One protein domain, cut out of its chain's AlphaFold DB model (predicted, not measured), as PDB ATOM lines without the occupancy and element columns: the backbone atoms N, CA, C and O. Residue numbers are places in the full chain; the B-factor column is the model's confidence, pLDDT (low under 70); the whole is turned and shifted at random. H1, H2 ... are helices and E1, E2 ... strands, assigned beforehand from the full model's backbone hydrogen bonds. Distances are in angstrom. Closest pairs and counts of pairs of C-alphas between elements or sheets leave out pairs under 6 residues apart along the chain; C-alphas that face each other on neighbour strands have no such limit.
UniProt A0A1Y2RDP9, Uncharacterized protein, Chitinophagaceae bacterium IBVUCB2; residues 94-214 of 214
ATOM      1  N   THR A  94     155.293 157.878 132.458       95.44
ATOM      2  CA  THR A  94     154.127 158.403 131.735       95.44
ATOM      3  C   THR A  94     154.271 158.090 130.256       95.44
ATOM      4  O   THR A  94     155.182 158.606 129.610       95.44
ATOM      5  N   TYR A  95     153.348 157.303 129.717       95.62
ATOM      6  CA  TYR A  95     153.262 157.001 128.295       95.62
ATOM      7  C   TYR A  95     152.100 157.741 127.643       95.62
ATOM      8  O   TYR A  95     151.061 157.974 128.267       95.62
ATOM      9  N   LYS A  96     152.264 158.067 126.363       93.62
ATOM     10  CA  LYS A  96     151.190 158.534 125.483       93.62
ATOM     11  C   LYS A  96     151.183 157.736 124.193       93.62
ATOM     12  O   LYS A  96     152.227 157.254 123.768       93.62
ATOM     13  N   PHE A  97     150.020 157.652 123.562       93.75
ATOM     14  CA  PHE A  97     149.924 157.157 122.197       93.75
ATOM     15  C   PHE A  97     150.302 158.267 121.220       93.75
ATOM     16  O   PHE A  97     149.797 159.390 121.319       93.75
ATOM     17  N   LYS A  98     151.226 157.957 120.312       91.38
ATOM     18  CA  LYS A  98     151.646 158.835 119.222       91.38
ATOM     19  C   LYS A  98     151.882 158.035 117.959       91.38
ATOM     20  O   LYS A  98     152.416 156.929 118.019       91.38
ATOM     21  N   ASP A  99     151.569 158.664 116.838       90.31
ATOM     22  CA  ASP A  99     152.068 158.217 115.549       90.31
ATOM     23  C   ASP A  99     153.505 158.722 115.390       90.31
ATOM     24  O   ASP A  99     153.808 159.897 115.651       90.31
ATOM     25  N   LEU A 100     154.403 157.815 115.016       88.00
ATOM     26  CA  LEU A 100     155.835 158.064 114.916       88.00
ATOM     27  C   LEU A 100     156.247 158.098 113.457       88.00
ATOM     28  O   LEU A 100     156.074 157.121 112.728       88.00
ATOM     29  N   ARG A 101     156.857 159.208 113.050       83.12
ATOM     30  CA  ARG A 101     157.504 159.316 111.741       83.12
ATOM     31  C   ARG A 101     158.958 158.893 111.879       83.12
ATOM     32  O   ARG A 101     159.741 159.623 112.490       83.12
ATOM     33  N   ILE A 102     159.307 157.709 111.374       72.50
ATOM     34  CA  ILE A 102     160.685 157.192 111.442       72.50
ATOM     35  C   ILE A 102     161.564 157.921 110.423       72.50
ATOM     36  O   ILE A 102     162.636 158.410 110.777       72.50
ATOM     37  N   ASP A 103     161.081 158.012 109.185       68.94
ATOM     38  CA  ASP A 103     161.620 158.856 108.129       68.94
ATOM     39  C   ASP A 103     160.459 159.438 107.296       68.94
ATOM     40  O   ASP A 103     159.309 159.023 107.426       68.94
ATOM     41  N   TYR A 104     160.719 160.464 106.482       67.88
ATOM     42  CA  TYR A 104     159.669 161.148 105.709       67.88
ATOM     43  C   TYR A 104     159.265 160.401 104.430       67.88
ATOM     44  O   TYR A 104     158.722 161.015 103.509       67.88
ATOM     45  N   LYS A 105     159.525 159.093 104.351       69.62
ATOM     46  CA  LYS A 105     158.975 158.237 103.300       69.62
ATOM     47  C   LYS A 105     157.612 157.741 103.775       69.62
ATOM     48  O   LYS A 105     157.469 157.316 104.916       69.62
ATOM     49  N   GLU A 106     156.604 157.811 102.906       57.44
ATOM     50  CA  GLU A 106     155.197 157.537 103.258       57.44
ATOM     51  C   GLU A 106     154.971 156.154 103.899       57.44
ATOM     52  O   GLU A 106     154.019 155.967 104.650       57.44
ATOM     53  N   GLU A 107     155.879 155.212 103.654       64.56
ATOM     54  CA  GLU A 107     155.805 153.813 104.079       64.56
ATOM     55  C   GLU A 107     156.336 153.559 105.506       64.56
ATOM     56  O   GLU A 107     156.184 152.455 106.024       64.56
ATOM     57  N   ASN A 108     156.940 154.559 106.163       72.69
ATOM     58  CA  ASN A 108     157.699 154.381 107.412       72.69
ATOM     59  C   ASN A 108     157.078 155.087 108.630       72.69
ATOM     60  O   ASN A 108     157.783 155.521 109.550       72.69
ATOM     61  N   ASN A 109     155.749 155.195 108.650       82.81
ATOM     62  CA  ASN A 109     155.010 155.657 109.821       82.81
ATOM     63  C   ASN A 109     154.596 154.463 110.686       82.81
ATOM     64  O   ASN A 109     154.127 153.452 110.168       82.81
ATOM     65  N   LEU A 110     154.752 154.601 112.000       88.69
ATOM     66  CA  LEU A 110     154.187 153.671 112.974       88.69
ATOM     67  C   LEU A 110     153.006 154.326 113.668       88.69
ATOM     68  O   LEU A 110     153.106 155.478 114.093       88.69
ATOM     69  N   GLU A 111     151.917 153.585 113.817       90.38
ATOM     70  CA  GLU A 111     150.686 154.110 114.399       90.38
ATOM     71  C   GLU A 111     150.516 153.692 115.859       90.38
ATOM     72  O   GLU A 111     150.821 152.560 116.256       90.38
ATOM     73  N   ASN A 112     149.948 154.592 116.666       92.62
ATOM     74  CA  ASN A 112     149.544 154.310 118.045       92.62
ATOM     75  C   ASN A 112     150.661 153.655 118.885       92.62
ATOM     76  O   ASN A 112     150.435 152.688 119.624       92.62
ATOM     77  N   CYS A 113     151.885 154.170 118.786       93.75
ATOM     78  CA  CYS A 113     152.996 153.713 119.609       93.75
ATOM     79  C   CYS A 113     152.918 154.334 121.003       93.75
ATOM     80  O   CYS A 113     152.681 155.534 121.156       93.75
ATOM     81  N   CYS A 114     153.154 153.519 122.029       94.75
ATOM     82  CA  CYS A 114     153.324 153.996 123.396       94.75
ATOM     83  C   CYS A 114     154.708 154.622 123.556       94.75
ATOM     84  O   CYS A 114     155.715 153.920 123.567       94.75
ATOM     85  N   VAL A 115     154.755 155.937 123.724       94.94
ATOM     86  CA  VAL A 115     156.006 156.672 123.903       94.94
ATOM     87  C   VAL A 115     156.113 157.264 125.302       94.94
ATOM     88  O   VAL A 115     155.174 157.878 125.808       94.94
ATOM     89  N   GLU A 116     157.257 157.050 125.946       96.00
ATOM     90  CA  GLU A 116     157.567 157.514 127.298       96.00
ATOM     91  C   GLU A 116     157.922 159.002 127.264       96.00
ATOM     92  O   GLU A 116     158.836 159.404 126.550       96.00
ATOM     93  N   ARG A 117     157.243 159.847 128.041       94.75
ATOM     94  CA  ARG A 117     157.622 161.262 128.164       94.75
ATOM     95  C   ARG A 117     158.840 161.398 129.073       94.75
ATOM     96  O   ARG A 117     158.721 161.174 130.274       94.75
ATOM     97  N   ILE A 118     159.965 161.859 128.526       95.38
ATOM     98  CA  ILE A 118     161.217 162.047 129.280       95.38
ATOM     99  C   ILE A 118     161.522 163.516 129.603       95.38
ATOM    100  O   ILE A 118     162.303 163.800 130.509       95.38
ATOM    101  N   ALA A 119     160.912 164.465 128.886       94.50
ATOM    102  CA  ALA A 119     161.010 165.893 129.181       94.50
ATOM    103  C   ALA A 119     159.782 166.652 128.664       94.50
ATOM    104  O   ALA A 119     159.200 166.279 127.647       94.50
ATOM    105  N   GLY A 120     159.435 167.754 129.328       92.75
ATOM    106  CA  GLY A 120     158.400 168.684 128.882       92.75
ATOM    107  C   GLY A 120     156.987 168.389 129.388       92.75
ATOM    108  O   GLY A 120     156.798 167.746 130.419       92.75
ATOM    109  N   ASN A 121     155.988 168.910 128.679       89.19
ATOM    110  CA  ASN A 121     154.569 168.845 129.024       89.19
ATOM    111  C   ASN A 121     153.706 168.502 127.794       89.19
ATOM    112  O   ASN A 121     154.197 168.058 126.763       89.19
ATOM    113  N   ASP A 122     152.394 168.688 127.896       82.88
ATOM    114  CA  ASP A 122     151.457 168.321 126.830       82.88
ATOM    115  C   ASP A 122     151.528 169.224 125.588       82.88
ATOM    116  O   ASP A 122     151.050 168.834 124.526       82.88
ATOM    117  N   SER A 123     152.133 170.409 125.708       84.75
ATOM    118  CA  SER A 123     152.321 171.352 124.597       84.75
ATOM    119  C   SER A 123     153.636 171.131 123.853       84.75
ATOM    120  O   SER A 123     153.685 171.277 122.633       84.75
ATOM    121  N   ILE A 124     154.709 170.817 124.581       89.31
ATOM    122  CA  ILE A 124     156.030 170.543 124.018       89.31
ATOM    123  C   ILE A 124     156.734 169.488 124.870       89.31
ATOM    124  O   ILE A 124     156.805 169.622 126.091       89.31
ATOM    125  N   ALA A 125     157.245 168.432 124.244       92.44
ATOM    126  CA  ALA A 125     157.865 167.326 124.965       92.44
ATOM    127  C   ALA A 125     158.901 166.590 124.122       92.44
ATOM    128  O   ALA A 125     158.822 166.585 122.893       92.44
ATOM    129  N   ILE A 126     159.824 165.929 124.826       94.38
ATOM    130  CA  ILE A 126     160.626 164.833 124.289       94.38
ATOM    131  C   ILE A 126     159.990 163.536 124.762       94.38
ATOM    132  O   ILE A 126     159.776 163.330 125.964       94.38
ATOM    133  N   TYR A 127     159.738 162.664 123.804       94.88
ATOM    134  CA  TYR A 127     159.337 161.299 124.039       94.88
ATOM    135  C   TYR A 127     160.457 160.339 123.654       94.88
ATOM    136  O   TYR A 127     161.183 160.559 122.690       94.88
ATOM    137  N   GLN A 128     160.569 159.258 124.406       95.50
ATOM    138  CA  GLN A 128     161.425 158.124 124.122       95.50
ATOM    139  C   GLN A 128     160.543 156.951 123.706       95.50
ATOM    140  O   GLN A 128     159.545 156.642 124.357       95.50
ATOM    141  N   TRP A 129     160.931 156.272 122.639       94.81
ATOM    142  CA  TRP A 129     160.313 155.026 122.214       94.81
ATOM    143  C   TRP A 129     161.379 153.942 122.137       94.81
ATOM    144  O   TRP A 129     162.490 154.187 121.673       94.81
ATOM    145  N   THR A 130     161.050 152.753 122.633       91.62
ATOM    146  CA  THR A 130     161.916 151.573 122.539       91.62
ATOM    147  C   THR A 130     161.227 150.584 121.628       91.62
ATOM    148  O   THR A 130     160.119 150.163 121.940       91.62
ATOM    149  N   ASN A 131     161.846 150.209 120.516       89.69
ATOM    150  CA  ASN A 131     161.249 149.211 119.641       89.69
ATOM    151  C   ASN A 131     161.368 147.792 120.244       89.69
ATOM    152  O   ASN A 131     162.070 147.568 121.231       89.69
ATOM    153  N   LYS A 132     160.722 146.805 119.615       86.50
ATOM    154  CA  LYS A 132     160.774 145.384 120.019       86.50
ATOM    155  C   LYS A 132     162.188 144.785 120.143       86.50
ATOM    156  O   LYS A 132     162.363 143.790 120.836       86.50
ATOM    157  N   ASP A 133     163.173 145.368 119.458       88.12
ATOM    158  CA  ASP A 133     164.569 144.918 119.456       88.12
ATOM    159  C   ASP A 133     165.407 145.645 120.530       88.12
ATOM    160  O   ASP A 133     166.626 145.495 120.578       88.12
ATOM    161  N   GLY A 134     164.772 146.469 121.374       87.31
ATOM    162  CA  GLY A 134     165.436 147.251 122.416       87.31
ATOM    163  C   GLY A 134     166.118 148.525 121.911       87.31
ATOM    164  O   GLY A 134     166.837 149.169 122.674       87.31
ATOM    165  N   ARG A 135     165.927 148.909 120.642       89.12
ATOM    166  CA  ARG A 135     166.517 150.139 120.094       89.12
ATOM    167  C   ARG A 135     165.724 151.352 120.550       89.12
ATOM    168  O   ARG A 135     164.502 151.381 120.413       89.12
ATOM    169  N   LEU A 136     166.443 152.345 121.059       92.12
ATOM    170  CA  LEU A 136     165.886 153.614 121.504       92.12
ATOM    171  C   LEU A 136     165.841 154.617 120.358       92.12
ATOM    172  O   LEU A 136     166.811 154.764 119.621       92.12
ATOM    173  N   SER A 137     164.735 155.342 120.276       91.75
ATOM    174  CA  SER A 137     164.567 156.494 119.397       91.75
ATOM    175  C   SER A 137     163.872 157.614 120.158       91.75
ATOM    176  O   SER A 137     163.067 157.371 121.065       91.75
ATOM    177  N   TYR A 138     164.192 158.852 119.797       93.12
ATOM    178  CA  TYR A 138     163.702 160.035 120.492       93.12
ATOM    179  C   TYR A 138     162.893 160.900 119.552       93.12
ATOM    180  O   TYR A 138     163.311 161.196 118.435       93.12
ATOM    181  N   TYR A 139     161.742 161.333 120.038       91.62
ATOM    182  CA  TYR A 139     160.780 162.080 119.259       91.62
ATOM    183  C   TYR A 139     160.392 163.357 119.978       91.62
ATOM    184  O   TYR A 139     160.377 163.420 121.206       91.62
ATOM    185  N   THR A 140     160.036 164.377 119.213       89.94
ATOM    186  CA  THR A 140     159.551 165.647 119.753       89.94
ATOM    187  C   THR A 140     158.143 165.924 119.276       89.94
ATOM    188  O   THR A 140     157.757 165.568 118.164       89.94
ATOM    189  N   THR A 141     157.361 166.570 120.133       88.12
ATOM    190  CA  THR A 141     156.092 167.182 119.738       88.12
ATOM    191  C   THR A 141     156.152 168.664 120.023       88.12
ATOM    192  O   THR A 141     156.704 169.078 121.044       88.12
ATOM    193  N   THR A 142     155.526 169.455 119.162       85.50
ATOM    194  CA  THR A 142     155.455 170.909 119.306       85.50
ATOM    195  C   THR A 142     153.998 171.370 119.262       85.50
ATOM    196  O   THR A 142     153.146 170.637 118.759       85.50
ATOM    197  N   PRO A 143     153.678 172.592 119.721       82.19
ATOM    198  CA  PRO A 143     152.302 173.089 119.722       82.19
ATOM    199  C   PRO A 143     151.624 173.087 118.345       82.19
ATOM    200  O   PRO A 143     150.402 173.001 118.270       82.19
ATOM    201  N   ARG A 144     152.396 173.217 117.257       75.19
ATOM    202  CA  ARG A 144     151.872 173.200 115.883       75.19
ATOM    203  C   ARG A 144     151.699 171.788 115.319       75.19
ATOM    204  O   ARG A 144     150.883 171.598 114.425       75.19
ATOM    205  N   PHE A 145     152.469 170.829 115.822       69.19
ATOM    206  CA  PHE A 145     152.503 169.447 115.353       69.19
ATOM    207  C   PHE A 145     152.369 168.530 116.570       69.19
ATOM    208  O   PHE A 145     153.352 167.997 117.084       69.19
ATOM    209  N   ASN A 146     151.144 168.437 117.094       70.56
ATOM    210  CA  ASN A 146     150.840 167.629 118.271       70.56
ATOM    211  C   ASN A 146     150.331 166.227 117.907       70.56
ATOM    212  O   ASN A 146     150.386 165.348 118.761       70.56
ATOM    213  N   GLU A 147     149.840 166.010 116.688       67.25
ATOM    214  CA  GLU A 147     149.275 164.729 116.243       67.25
ATOM    215  C   GLU A 147     150.362 163.656 116.087       67.25
ATOM    216  O   GLU A 147     150.224 162.554 116.608       67.25
ATOM    217  N   TYR A 148     151.488 164.020 115.473       74.25
ATOM    218  CA  TYR A 148     152.642 163.149 115.241       74.25
ATOM    219  C   TYR A 148     153.847 163.602 116.062       74.25
ATOM    220  O   TYR A 148     154.033 164.794 116.315       74.25
ATOM    221  N   ALA A 149     154.678 162.638 116.452       81.62
ATOM    222  CA  ALA A 149     155.979 162.912 117.042       81.62
ATOM    223  C   ALA A 149     157.074 162.763 115.972       81.62
ATOM    224  O   ALA A 149     157.097 161.788 115.217       81.62
ATOM    225  N   GLU A 150     157.969 163.747 115.886       83.94
ATOM    226  CA  GLU A 150     159.035 163.791 114.879       83.94
ATOM    227  C   GLU A 150     160.350 163.279 115.455       83.94
ATOM    228  O   GLU A 150     160.750 163.704 116.541       83.94
ATOM    229  N   ASN A 151     161.018 162.382 114.728       87.00
ATOM    230  CA  ASN A 151     162.299 161.820 115.139       87.00
ATOM    231  C   ASN A 151     163.375 162.919 115.213       87.00
ATOM    232  O   ASN A 151     163.628 163.620 114.233       87.00
ATOM    233  N   ILE A 152     164.031 163.048 116.368       87.56
ATOM    234  CA  ILE A 152     165.112 164.018 116.599       87.56
ATOM    235  C   ILE A 152     166.334 163.721 115.718       87.56
ATOM    236  O   ILE A 152     167.055 164.641 115.331       87.56
ATOM    237  N   GLU A 153     166.587 162.453 115.393       82.62
ATOM    238  CA  GLU A 153     167.730 162.045 114.570       82.62
ATOM    239  C   GLU A 153     167.530 162.397 113.093       82.62
ATOM    240  O   GLU A 153     168.495 162.723 112.398       82.62
ATOM    241  N   HIS A 154     166.275 162.392 112.638       79.00
ATOM    242  CA  HIS A 154     165.887 162.591 111.244       79.00
ATOM    243  C   HIS A 154     164.714 163.582 111.124       79.00
ATOM    244  O   HIS A 154     163.621 163.176 110.732       79.00
ATOM    245  N   PRO A 155     164.897 164.873 111.466       74.56
ATOM    246  CA  PRO A 155     163.831 165.871 111.376       74.56
ATOM    247  C   PRO A 155     163.468 166.194 109.915       74.56
ATOM    248  O   PRO A 155     164.316 166.117 109.029       74.56
ATOM    249  N   LYS A 156     162.221 166.634 109.658       70.00
ATOM    250  CA  LYS A 156     161.697 166.921 108.294       70.00
ATOM    251  C   LYS A 156     162.577 167.839 107.485       70.00
ATOM    252  O   LYS A 156     162.686 167.730 106.267       70.00
ATOM    253  N   PHE A 157     163.084 168.836 108.182       66.50
ATOM    254  CA  PHE A 157     163.777 169.943 107.591       66.50
ATOM    255  C   PHE A 157     165.253 169.792 107.948       66.50
ATOM    256  O   PHE A 157     165.681 170.202 109.022       66.50
ATOM    257  N   ASP A 158     165.987 169.155 107.036       59.50
ATOM    258  CA  ASP A 158     167.382 168.713 107.190       59.50
ATOM    259  C   ASP A 158     168.428 169.801 106.838       59.50
ATOM    260  O   ASP A 158     169.633 169.570 106.875       59.50
ATOM    261  N   ASP A 159     167.993 171.027 106.523       56.44
ATOM    262  CA  ASP A 159     168.890 172.137 106.148       56.44
ATOM    263  C   ASP A 159     169.260 173.035 107.345       56.44
ATOM    264  O   ASP A 159     169.134 174.260 107.279       56.44
ATOM    265  N   GLY A 160     169.669 172.427 108.460       50.81
ATOM    266  CA  GLY A 160     170.059 173.131 109.686       50.81
ATOM    267  C   GLY A 160     168.932 173.229 110.724       50.81
ATOM    268  O   GLY A 160     167.764 173.474 110.398       50.81
ATOM    269  N   GLY A 161     169.286 173.040 112.003       54.72
ATOM    270  CA  GLY A 161     168.354 172.813 113.121       54.72
ATOM    271  C   GLY A 161     167.289 173.894 113.337       54.72
ATOM    272  O   GLY A 161     166.259 173.631 113.952       54.72
ATOM    273  N   PHE A 162     167.460 175.088 112.762       55.94
ATOM    274  CA  PHE A 162     166.472 176.166 112.828       55.94
ATOM    275  C   PHE A 162     165.095 175.748 112.285       55.94
ATOM    276  O   PHE A 162     164.061 176.053 112.888       55.94
ATOM    277  N   LYS A 163     165.051 175.005 111.169       65.38
ATOM    278  CA  LYS A 163     163.768 174.579 110.591       65.38
ATOM    279  C   LYS A 163     163.067 173.514 111.454       65.38
ATOM    280  O   LYS A 163     161.838 173.457 111.456       65.38
ATOM    281  N   SER A 164     163.815 172.737 112.244       64.75
ATOM    282  CA  SER A 164     163.265 171.774 113.214       64.75
ATOM    283  C   SER A 164     162.448 172.455 114.323       64.75
ATOM    284  O   SER A 164     161.573 171.833 114.920       64.75
ATOM    285  N   PHE A 165     162.658 173.755 114.562       74.88
ATOM    286  CA  PHE A 165     161.935 174.531 115.575       74.88
ATOM    287  C   PHE A 165     160.720 175.298 115.029       74.88
ATOM    288  O   PHE A 165     159.998 175.931 115.801       74.88
ATOM    289  N   MET A 166     160.421 175.220 113.723       69.12
ATOM    290  CA  MET A 166     159.290 175.936 113.095       69.12
ATOM    291  C   MET A 166     157.906 175.542 113.641       69.12
ATOM    292  O   MET A 166     156.914 176.238 113.400       69.12
ATOM    293  N   GLY A 167     157.822 174.423 114.363       72.62
ATOM    294  CA  GLY A 167     156.616 173.992 115.065       72.62
ATOM    295  C   GLY A 167     156.363 174.708 116.400       72.62
ATOM    296  O   GLY A 167     155.272 174.592 116.965       72.62
ATOM    297  N   ILE A 168     157.337 175.465 116.917       82.38
ATOM    298  CA  ILE A 168     157.250 176.131 118.220       82.38
ATOM    299  C   ILE A 168     156.568 177.493 118.078       82.38
ATOM    300  O   ILE A 168     156.972 178.354 117.296       82.38
ATOM    301  N   LYS A 169     155.533 177.730 118.889       81.06
ATOM    302  CA  LYS A 169     154.846 179.025 118.945       81.06
ATOM    303  C   LYS A 169     155.608 180.004 119.849       81.06
ATOM    304  O   LYS A 169     155.311 180.128 121.033       81.06
ATOM    305  N   LEU A 170     156.558 180.738 119.274       83.38
ATOM    306  CA  LEU A 170     157.427 181.680 120.000       83.38
ATOM    307  C   LEU A 170     156.758 183.015 120.372       83.38
ATOM    308  O   LEU A 170     157.341 183.810 121.103       83.38
ATOM    309  N   SER A 171     155.521 183.266 119.927       78.31
ATOM    310  CA  SER A 171     154.828 184.552 120.120       78.31
ATOM    311  C   SER A 171     154.680 184.982 121.586       78.31
ATOM    312  O   SER A 171     154.459 186.156 121.853       78.31
ATOM    313  N   ARG A 172     154.748 184.037 122.532       78.50
ATOM    314  CA  ARG A 172     154.673 184.300 123.981       78.50
ATOM    315  C   ARG A 172     156.021 184.170 124.698       78.50
ATOM    316  O   ARG A 172     156.082 184.351 125.902       78.50
ATOM    317  N   CYS A 173     157.095 183.875 123.970       88.62
ATOM    318  CA  CYS A 173     158.409 183.587 124.533       88.62
ATOM    319  C   CYS A 173     159.507 184.234 123.679       88.62
ATOM    320  O   CYS A 173     160.319 183.551 123.055       88.62
ATOM    321  N   LYS A 174     159.506 185.576 123.623       89.31
ATOM    322  CA  LYS A 174     160.434 186.346 122.777       89.31
ATOM    323  C   LYS A 174     161.898 186.011 123.072       89.31
ATOM    324  O   LYS A 174     162.643 185.780 122.137       89.31
ATOM    325  N   SER A 175     162.270 185.897 124.349       92.12
ATOM    326  CA  SER A 175     163.637 185.543 124.766       92.12
ATOM    327  C   SER A 175     164.103 184.201 124.190       92.12
ATOM    328  O   SER A 175     165.208 184.106 123.665       92.12
ATOM    329  N   LEU A 176     163.249 183.169 124.214       92.62
ATOM    330  CA  LEU A 176     163.560 181.891 123.570       92.62
ATOM    331  C   LEU A 176     163.679 182.047 122.053       92.62
ATOM    332  O   LEU A 176     164.581 181.473 121.452       92.62
ATOM    333  N   GLY A 177     162.779 182.827 121.449       90.56
ATOM    334  CA  GLY A 177     162.864 183.146 120.032       90.56
ATOM    335  C   GLY A 177     164.213 183.760 119.691       90.56
ATOM    336  O   GLY A 177     164.909 183.217 118.844       90.56
ATOM    337  N   ASP A 178     164.615 184.816 120.395       91.25
ATOM    338  CA  ASP A 178     165.890 185.499 120.188       91.25
ATOM    339  C   ASP A 178     167.061 184.508 120.289       91.25
ATOM    340  O   ASP A 178     167.852 184.430 119.357       91.25
ATOM    341  N   LYS A 179     167.110 183.659 121.328       93.00
ATOM    342  CA  LYS A 179     168.154 182.623 121.474       93.00
ATOM    343  C   LYS A 179     168.228 181.666 120.282       93.00
ATOM    344  O   LYS A 179     169.322 181.338 119.836       93.00
ATOM    345  N   ILE A 180     167.082 181.221 119.764       89.56
ATOM    346  CA  ILE A 180     167.024 180.326 118.601       89.56
ATOM    347  C   ILE A 180     167.438 181.072 117.320       89.56
ATOM    348  O   ILE A 180     168.239 180.558 116.542       89.56
ATOM    349  N   TYR A 181     166.922 182.286 117.098       86.38
ATOM    350  CA  TYR A 181     167.202 183.094 115.903       86.38
ATOM    351  C   TYR A 181     168.657 183.565 115.834       86.38
ATOM    352  O   TYR A 181     169.212 183.651 114.741       86.38
ATOM    353  N   THR A 182     169.284 183.852 116.976       89.94
ATOM    354  CA  THR A 182     170.698 184.244 117.052       89.94
ATOM    355  C   THR A 182     171.639 183.055 117.215       89.94
ATOM    356  O   THR A 182     172.823 183.273 117.453       89.94
ATOM    357  N   MET A 183     171.132 181.817 117.135       90.00
ATOM    358  CA  MET A 183     171.914 180.587 117.314       90.00
ATOM    359  C   MET A 183     172.757 180.610 118.599       90.00
ATOM    360  O   MET A 183     173.942 180.286 118.591       90.00
ATOM    361  N   ALA A 184     172.153 181.055 119.704       91.81
ATOM    362  CA  ALA A 184     172.824 181.099 120.994       91.81
ATOM    363  C   ALA A 184     173.311 179.699 121.395       91.81
ATOM    364  O   ALA A 184     172.643 178.695 121.124       91.81
ATOM    365  N   ASP A 185     174.457 179.646 122.072       91.38
ATOM    366  CA  ASP A 185     175.061 178.387 122.501       91.38
ATOM    367  C   ASP A 185     174.074 177.542 123.328       91.38
ATOM    368  O   ASP A 185     173.388 178.045 124.225       91.38
ATOM    369  N   GLY A 186     173.950 176.262 122.975       91.94
ATOM    370  CA  GLY A 186     172.977 175.337 123.562       91.94
ATOM    371  C   GLY A 186     171.516 175.498 123.105       91.94
ATOM    372  O   GLY A 186     170.654 174.804 123.651       91.94
ATOM    373  N   TYR A 187     171.210 176.366 122.132       91.44
ATOM    374  CA  TYR A 187     169.866 176.551 121.540       91.44
ATOM    375  C   TYR A 187     169.821 176.279 120.031       91.44
ATOM    376  O   TYR A 187     168.790 176.475 119.385       91.44
ATOM    377  N   PHE A 188     170.930 175.811 119.470       88.06
ATOM    378  CA  PHE A 188     171.075 175.471 118.066       88.06
ATOM    379  C   PHE A 188     171.997 174.258 117.928       88.06
ATOM    380  O   PHE A 188     172.888 174.064 118.751       88.06
ATOM    381  N   TYR A 189     171.774 173.455 116.889       87.50
ATOM    382  CA  TYR A 189     172.666 172.376 116.481       87.50
ATOM    383  C   TYR A 189     172.652 172.233 114.956       87.50
ATOM    384  O   TYR A 189     171.638 172.491 114.295       87.50
ATOM    385  N   GLU A 190     173.768 171.772 114.398       84.81
ATOM    386  CA  GLU A 190     173.876 171.439 112.978       84.81
ATOM    387  C   GLU A 190     173.493 169.969 112.759       84.81
ATOM    388  O   GLU A 190     174.178 169.063 113.230       84.81
ATOM    389  N   ASN A 191     172.393 169.699 112.050       81.25
ATOM    390  CA  ASN A 191     171.749 168.379 112.071       81.25
ATOM    391  C   ASN A 191     172.658 167.240 111.577       81.25
ATOM    392  O   ASN A 191     172.577 166.125 112.098       81.25
ATOM    393  N   LYS A 192     173.522 167.526 110.595       82.38
ATOM    394  CA  LYS A 192     174.402 166.536 109.950       82.38
ATOM    395  C   LYS A 192     175.644 166.180 110.764       82.38
ATOM    396  O   LYS A 192     176.281 165.176 110.466       82.38
ATOM    397  N   THR A 193     176.011 167.006 111.742       87.00
ATOM    398  CA  THR A 193     177.262 166.848 112.506       87.00
ATOM    399  C   THR A 193     177.031 166.690 114.003       87.00
ATOM    400  O   THR A 193     177.824 166.024 114.664       87.00
ATOM    401  N   ALA A 194     175.933 167.237 114.526       88.69
ATOM    402  CA  ALA A 194     175.584 167.147 115.931       88.69
ATOM    403  C   ALA A 194     175.286 165.705 116.353       88.69
ATOM    404  O   ALA A 194     174.554 164.967 115.682       88.69
ATOM    405  N   SER A 195     175.813 165.328 117.515       92.00
ATOM    406  CA  SER A 195     175.499 164.043 118.143       92.00
ATOM    407  C   SER A 195     174.046 164.005 118.635       92.00
ATOM    408  O   SER A 195     173.435 165.040 118.898       92.00
ATOM    409  N   LEU A 196     173.478 162.810 118.819       90.88
ATOM    410  CA  LEU A 196     172.142 162.671 119.413       90.88
ATOM    411  C   LEU A 196     172.063 163.309 120.814       90.88
ATOM    412  O   LEU A 196     171.064 163.941 121.146       90.88
ATOM    413  N   GLU A 197     173.116 163.180 121.620       93.50
ATOM    414  CA  GLU A 197     173.182 163.781 122.955       93.50
ATOM    415  C   GLU A 197     173.114 165.312 122.895       93.50
ATOM    416  O   GLU A 197     172.335 165.927 123.626       93.50
ATOM    417  N   GLU A 198     173.850 165.922 121.965       92.75
ATOM    418  CA  GLU A 198     173.806 167.362 121.711       92.75
ATOM    419  C   GLU A 198     172.403 167.813 121.282       92.75
ATOM    420  O   GLU A 198     171.835 168.731 121.879       92.75
ATOM    421  N   LYS A 199     171.789 167.112 120.317       91.44
ATOM    422  CA  LYS A 199     170.417 167.401 119.865       91.44
ATOM    423  C   LYS A 199     169.421 167.326 121.024       91.44
ATOM    424  O   LYS A 199     168.590 168.222 121.192       91.44
ATOM    425  N   LEU A 200     169.513 166.282 121.850       93.50
ATOM    426  CA  LEU A 200     168.670 166.111 123.036       93.50
ATOM    427  C   LEU A 200     168.868 167.247 124.039       93.50
ATOM    428  O   LEU A 200     167.888 167.735 124.605       93.50
ATOM    429  N   GLN A 201     170.107 167.679 124.264       95.19
ATOM    430  CA  GLN A 201     170.397 168.757 125.200       95.19
ATOM    431  C   GLN A 201     169.831 170.100 124.719       95.19
ATOM    432  O   GLN A 201     169.223 170.821 125.515       95.19
ATOM    433  N   VAL A 202     169.937 170.401 123.423       93.69
ATOM    434  CA  VAL A 202     169.317 171.594 122.828       93.69
ATOM    435  C   VAL A 202     167.796 171.555 122.980       93.69
ATOM    436  O   VAL A 202     167.202 172.518 123.465       93.69
ATOM    437  N   TRP A 203     167.147 170.427 122.671       93.25
ATOM    438  CA  TRP A 203     165.700 170.283 122.872       93.25
ATOM    439  C   TRP A 203     165.285 170.436 124.338       93.25
ATOM    440  O   TRP A 203     164.280 171.091 124.619       93.25
ATOM    441  N   LYS A 204     166.060 169.900 125.290       95.12
ATOM    442  CA  LYS A 204     165.813 170.093 126.730       95.12
ATOM    443  C   LYS A 204     165.895 171.568 127.127       95.12
ATOM    444  O   LYS A 204     165.025 172.034 127.862       95.12
ATOM    445  N   ASN A 205     166.890 172.307 126.631       95.19
ATOM    446  CA  ASN A 205     167.024 173.746 126.882       95.19
ATOM    447  C   ASN A 205     165.832 174.529 126.315       95.19
ATOM    448  O   ASN A 205     165.247 175.355 127.015       95.19
ATOM    449  N   ILE A 206     165.434 174.225 125.078       92.75
ATOM    450  CA  ILE A 206     164.280 174.844 124.415       92.75
ATOM    451  C   ILE A 206     162.989 174.564 125.186       92.75
ATOM    452  O   ILE A 206     162.220 175.484 125.441       92.75
ATOM    453  N   ILE A 207     162.752 173.314 125.588       93.69
ATOM    454  CA  ILE A 207     161.558 172.915 126.341       93.69
ATOM    455  C   ILE A 207     161.508 173.599 127.702       93.69
ATOM    456  O   ILE A 207     160.456 174.115 128.077       93.69
ATOM    457  N   ARG A 208     162.629 173.630 128.433       94.94
ATOM    458  CA  ARG A 208     162.725 174.307 129.731       94.94
ATOM    459  C   ARG A 208     162.323 175.774 129.608       94.94
ATOM    460  O   ARG A 208     161.456 176.237 130.344       94.94
ATOM    461  N   ASP A 209     162.936 176.485 128.669       94.44
ATOM    462  CA  ASP A 209     162.695 177.911 128.468       94.44
ATOM    463  C   ASP A 209     161.291 178.177 127.908       94.44
ATOM    464  O   ASP A 209     160.647 179.143 128.308       94.44
ATOM    465  N   TYR A 210     160.783 177.302 127.034       91.94
ATOM    466  CA  TYR A 210     159.420 177.398 126.517       91.94
ATOM    467  C   TYR A 210     158.404 177.272 127.648       91.94
ATOM    468  O   TYR A 210     157.498 178.090 127.730       91.94
ATOM    469  N   ILE A 211     158.550 176.273 128.522       91.12
ATOM    470  CA  ILE A 211     157.627 176.050 129.643       91.12
ATOM    471  C   ILE A 211     157.676 177.215 130.633       91.12
ATOM    472  O   ILE A 211     156.629 177.619 131.111       91.12
ATOM    473  N   ALA A 212     158.850 177.799 130.885       91.38
ATOM    474  CA  ALA A 212     158.992 178.951 131.777       91.38
ATOM    475  C   ALA A 212     158.279 180.228 131.281       91.38
ATOM    476  O   ALA A 212     158.108 181.173 132.047       91.38
ATOM    477  N   CYS A 213     157.878 180.277 130.009       88.94
ATOM    478  CA  CYS A 213     157.123 181.387 129.433       88.94
ATOM    479  C   CYS A 213     155.594 181.279 129.630       88.94
ATOM    480  O   CYS A 213     154.871 182.142 129.122       88.94
ATOM    481  N   TRP A 214     155.097 180.242 130.314       79.50
ATOM    482  CA  TRP A 214     153.671 179.965 130.543       79.50
ATOM    483  C   TRP A 214     153.371 179.696 132.014       79.50
ATOM    484  O   TRP A 214     152.228 180.013 132.411       79.50
TER     485      TRP A 214
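Overview. This is residues 94 to 214 of the 214 residues of an uncharacterized protein of Chitinophagaceae bacterium IBVUCB2 (UniProt A0A1Y2RDP9). A small closed barrel of five strands, E1 to E5, stands at one end of the domain, with the long helix H2 lying outside it along E2, E3 and E4. The short helix H1 lies off the barrel at the other end of the longest axis, and long links without a named element join E5 to H1 and H1 to H2. The printed part has 121 residues, with five named strands followed by two named helices, a mixed class of helices and strands. Round the barrel the neighbours are antiparallel, but for E5 and E1, which are parallel. The whole is compact, with a radius of gyration of the C-alphas of 13.8 A and spans of 40 by 31 by 24 A.

Along the chain. The longest strand is E2, residues 109 to 120, 23.3 A long; it bends by 86 degrees at residue 112. E1, residues 94 to 101, begins with C-alpha 94 at (154.127, 158.403, 131.735), measures 20.3 A and bends by 63 degrees at residue 97. E3 is residues 125 to 130, 16.4 A, E4 residues 136 to 142, 20.3 A, and E5 residues 145 to 151, 12.4 A. H2, residues 196 to 212, is 24.3 A long, with C-alpha 212 at (158.992, 178.951, 131.777). H1, residues 174 to 181, measures 10.2 A and begins with C-alpha 174 at (160.434, 186.346, 122.777).

Arrangement. E1 to E5 form a meander, each strand the antiparallel neighbour of the one before. In the hairpin E1 and E2, N 98 and O 113 are 2.9 A apart. E2 pairs with E1 over residues 109 to 116 and with E3 over 116 to 120, a staggered pairing; N 116 and O 128 are 2.8 A apart. N 127 of E3 and O 139 of E4 are 2.8 A apart, as are N 140 of E4 and O 150 of E5. The parallel pair E5 and E1 closes the barrel, with N 149 and O 99 at 3.0 A. H2 is on the barrel, outside it, at a height over the sheet of 8.5 A, and runs along the strands at 13 degrees to E3 on the local plane. The closest C-alphas of E2 and H2 are those of Gly 120 and Ile 207, 5.9 A apart. H1 is not on the barrel. H1 and H2, a helical hairpin, only just touch, with 3 pairs of C-alphas within 8 A, at a shallow tilt of 21 degrees, opposite ways; H2 does so with residues 206 to 210 alone, and the closest C-alphas, of Leu 176 and Asp 209, are 6.4 A apart. In both helices every O i to N i+4 pair is within hydrogen-bond range.

Size, cuts and confidence. The two C-alphas farthest apart are those of Asp 133 and Lys 174, 41.8 A. The printed part has no cut and ends at Trp 214, the chain's last residue. The links E5 to H1, of 22 residues, and H1 to H2, of 14, are long. The mean pLDDT of the printed part is 85.0; residues 103 to 107, 145, 147, 157 to 164 and 166 are under 70.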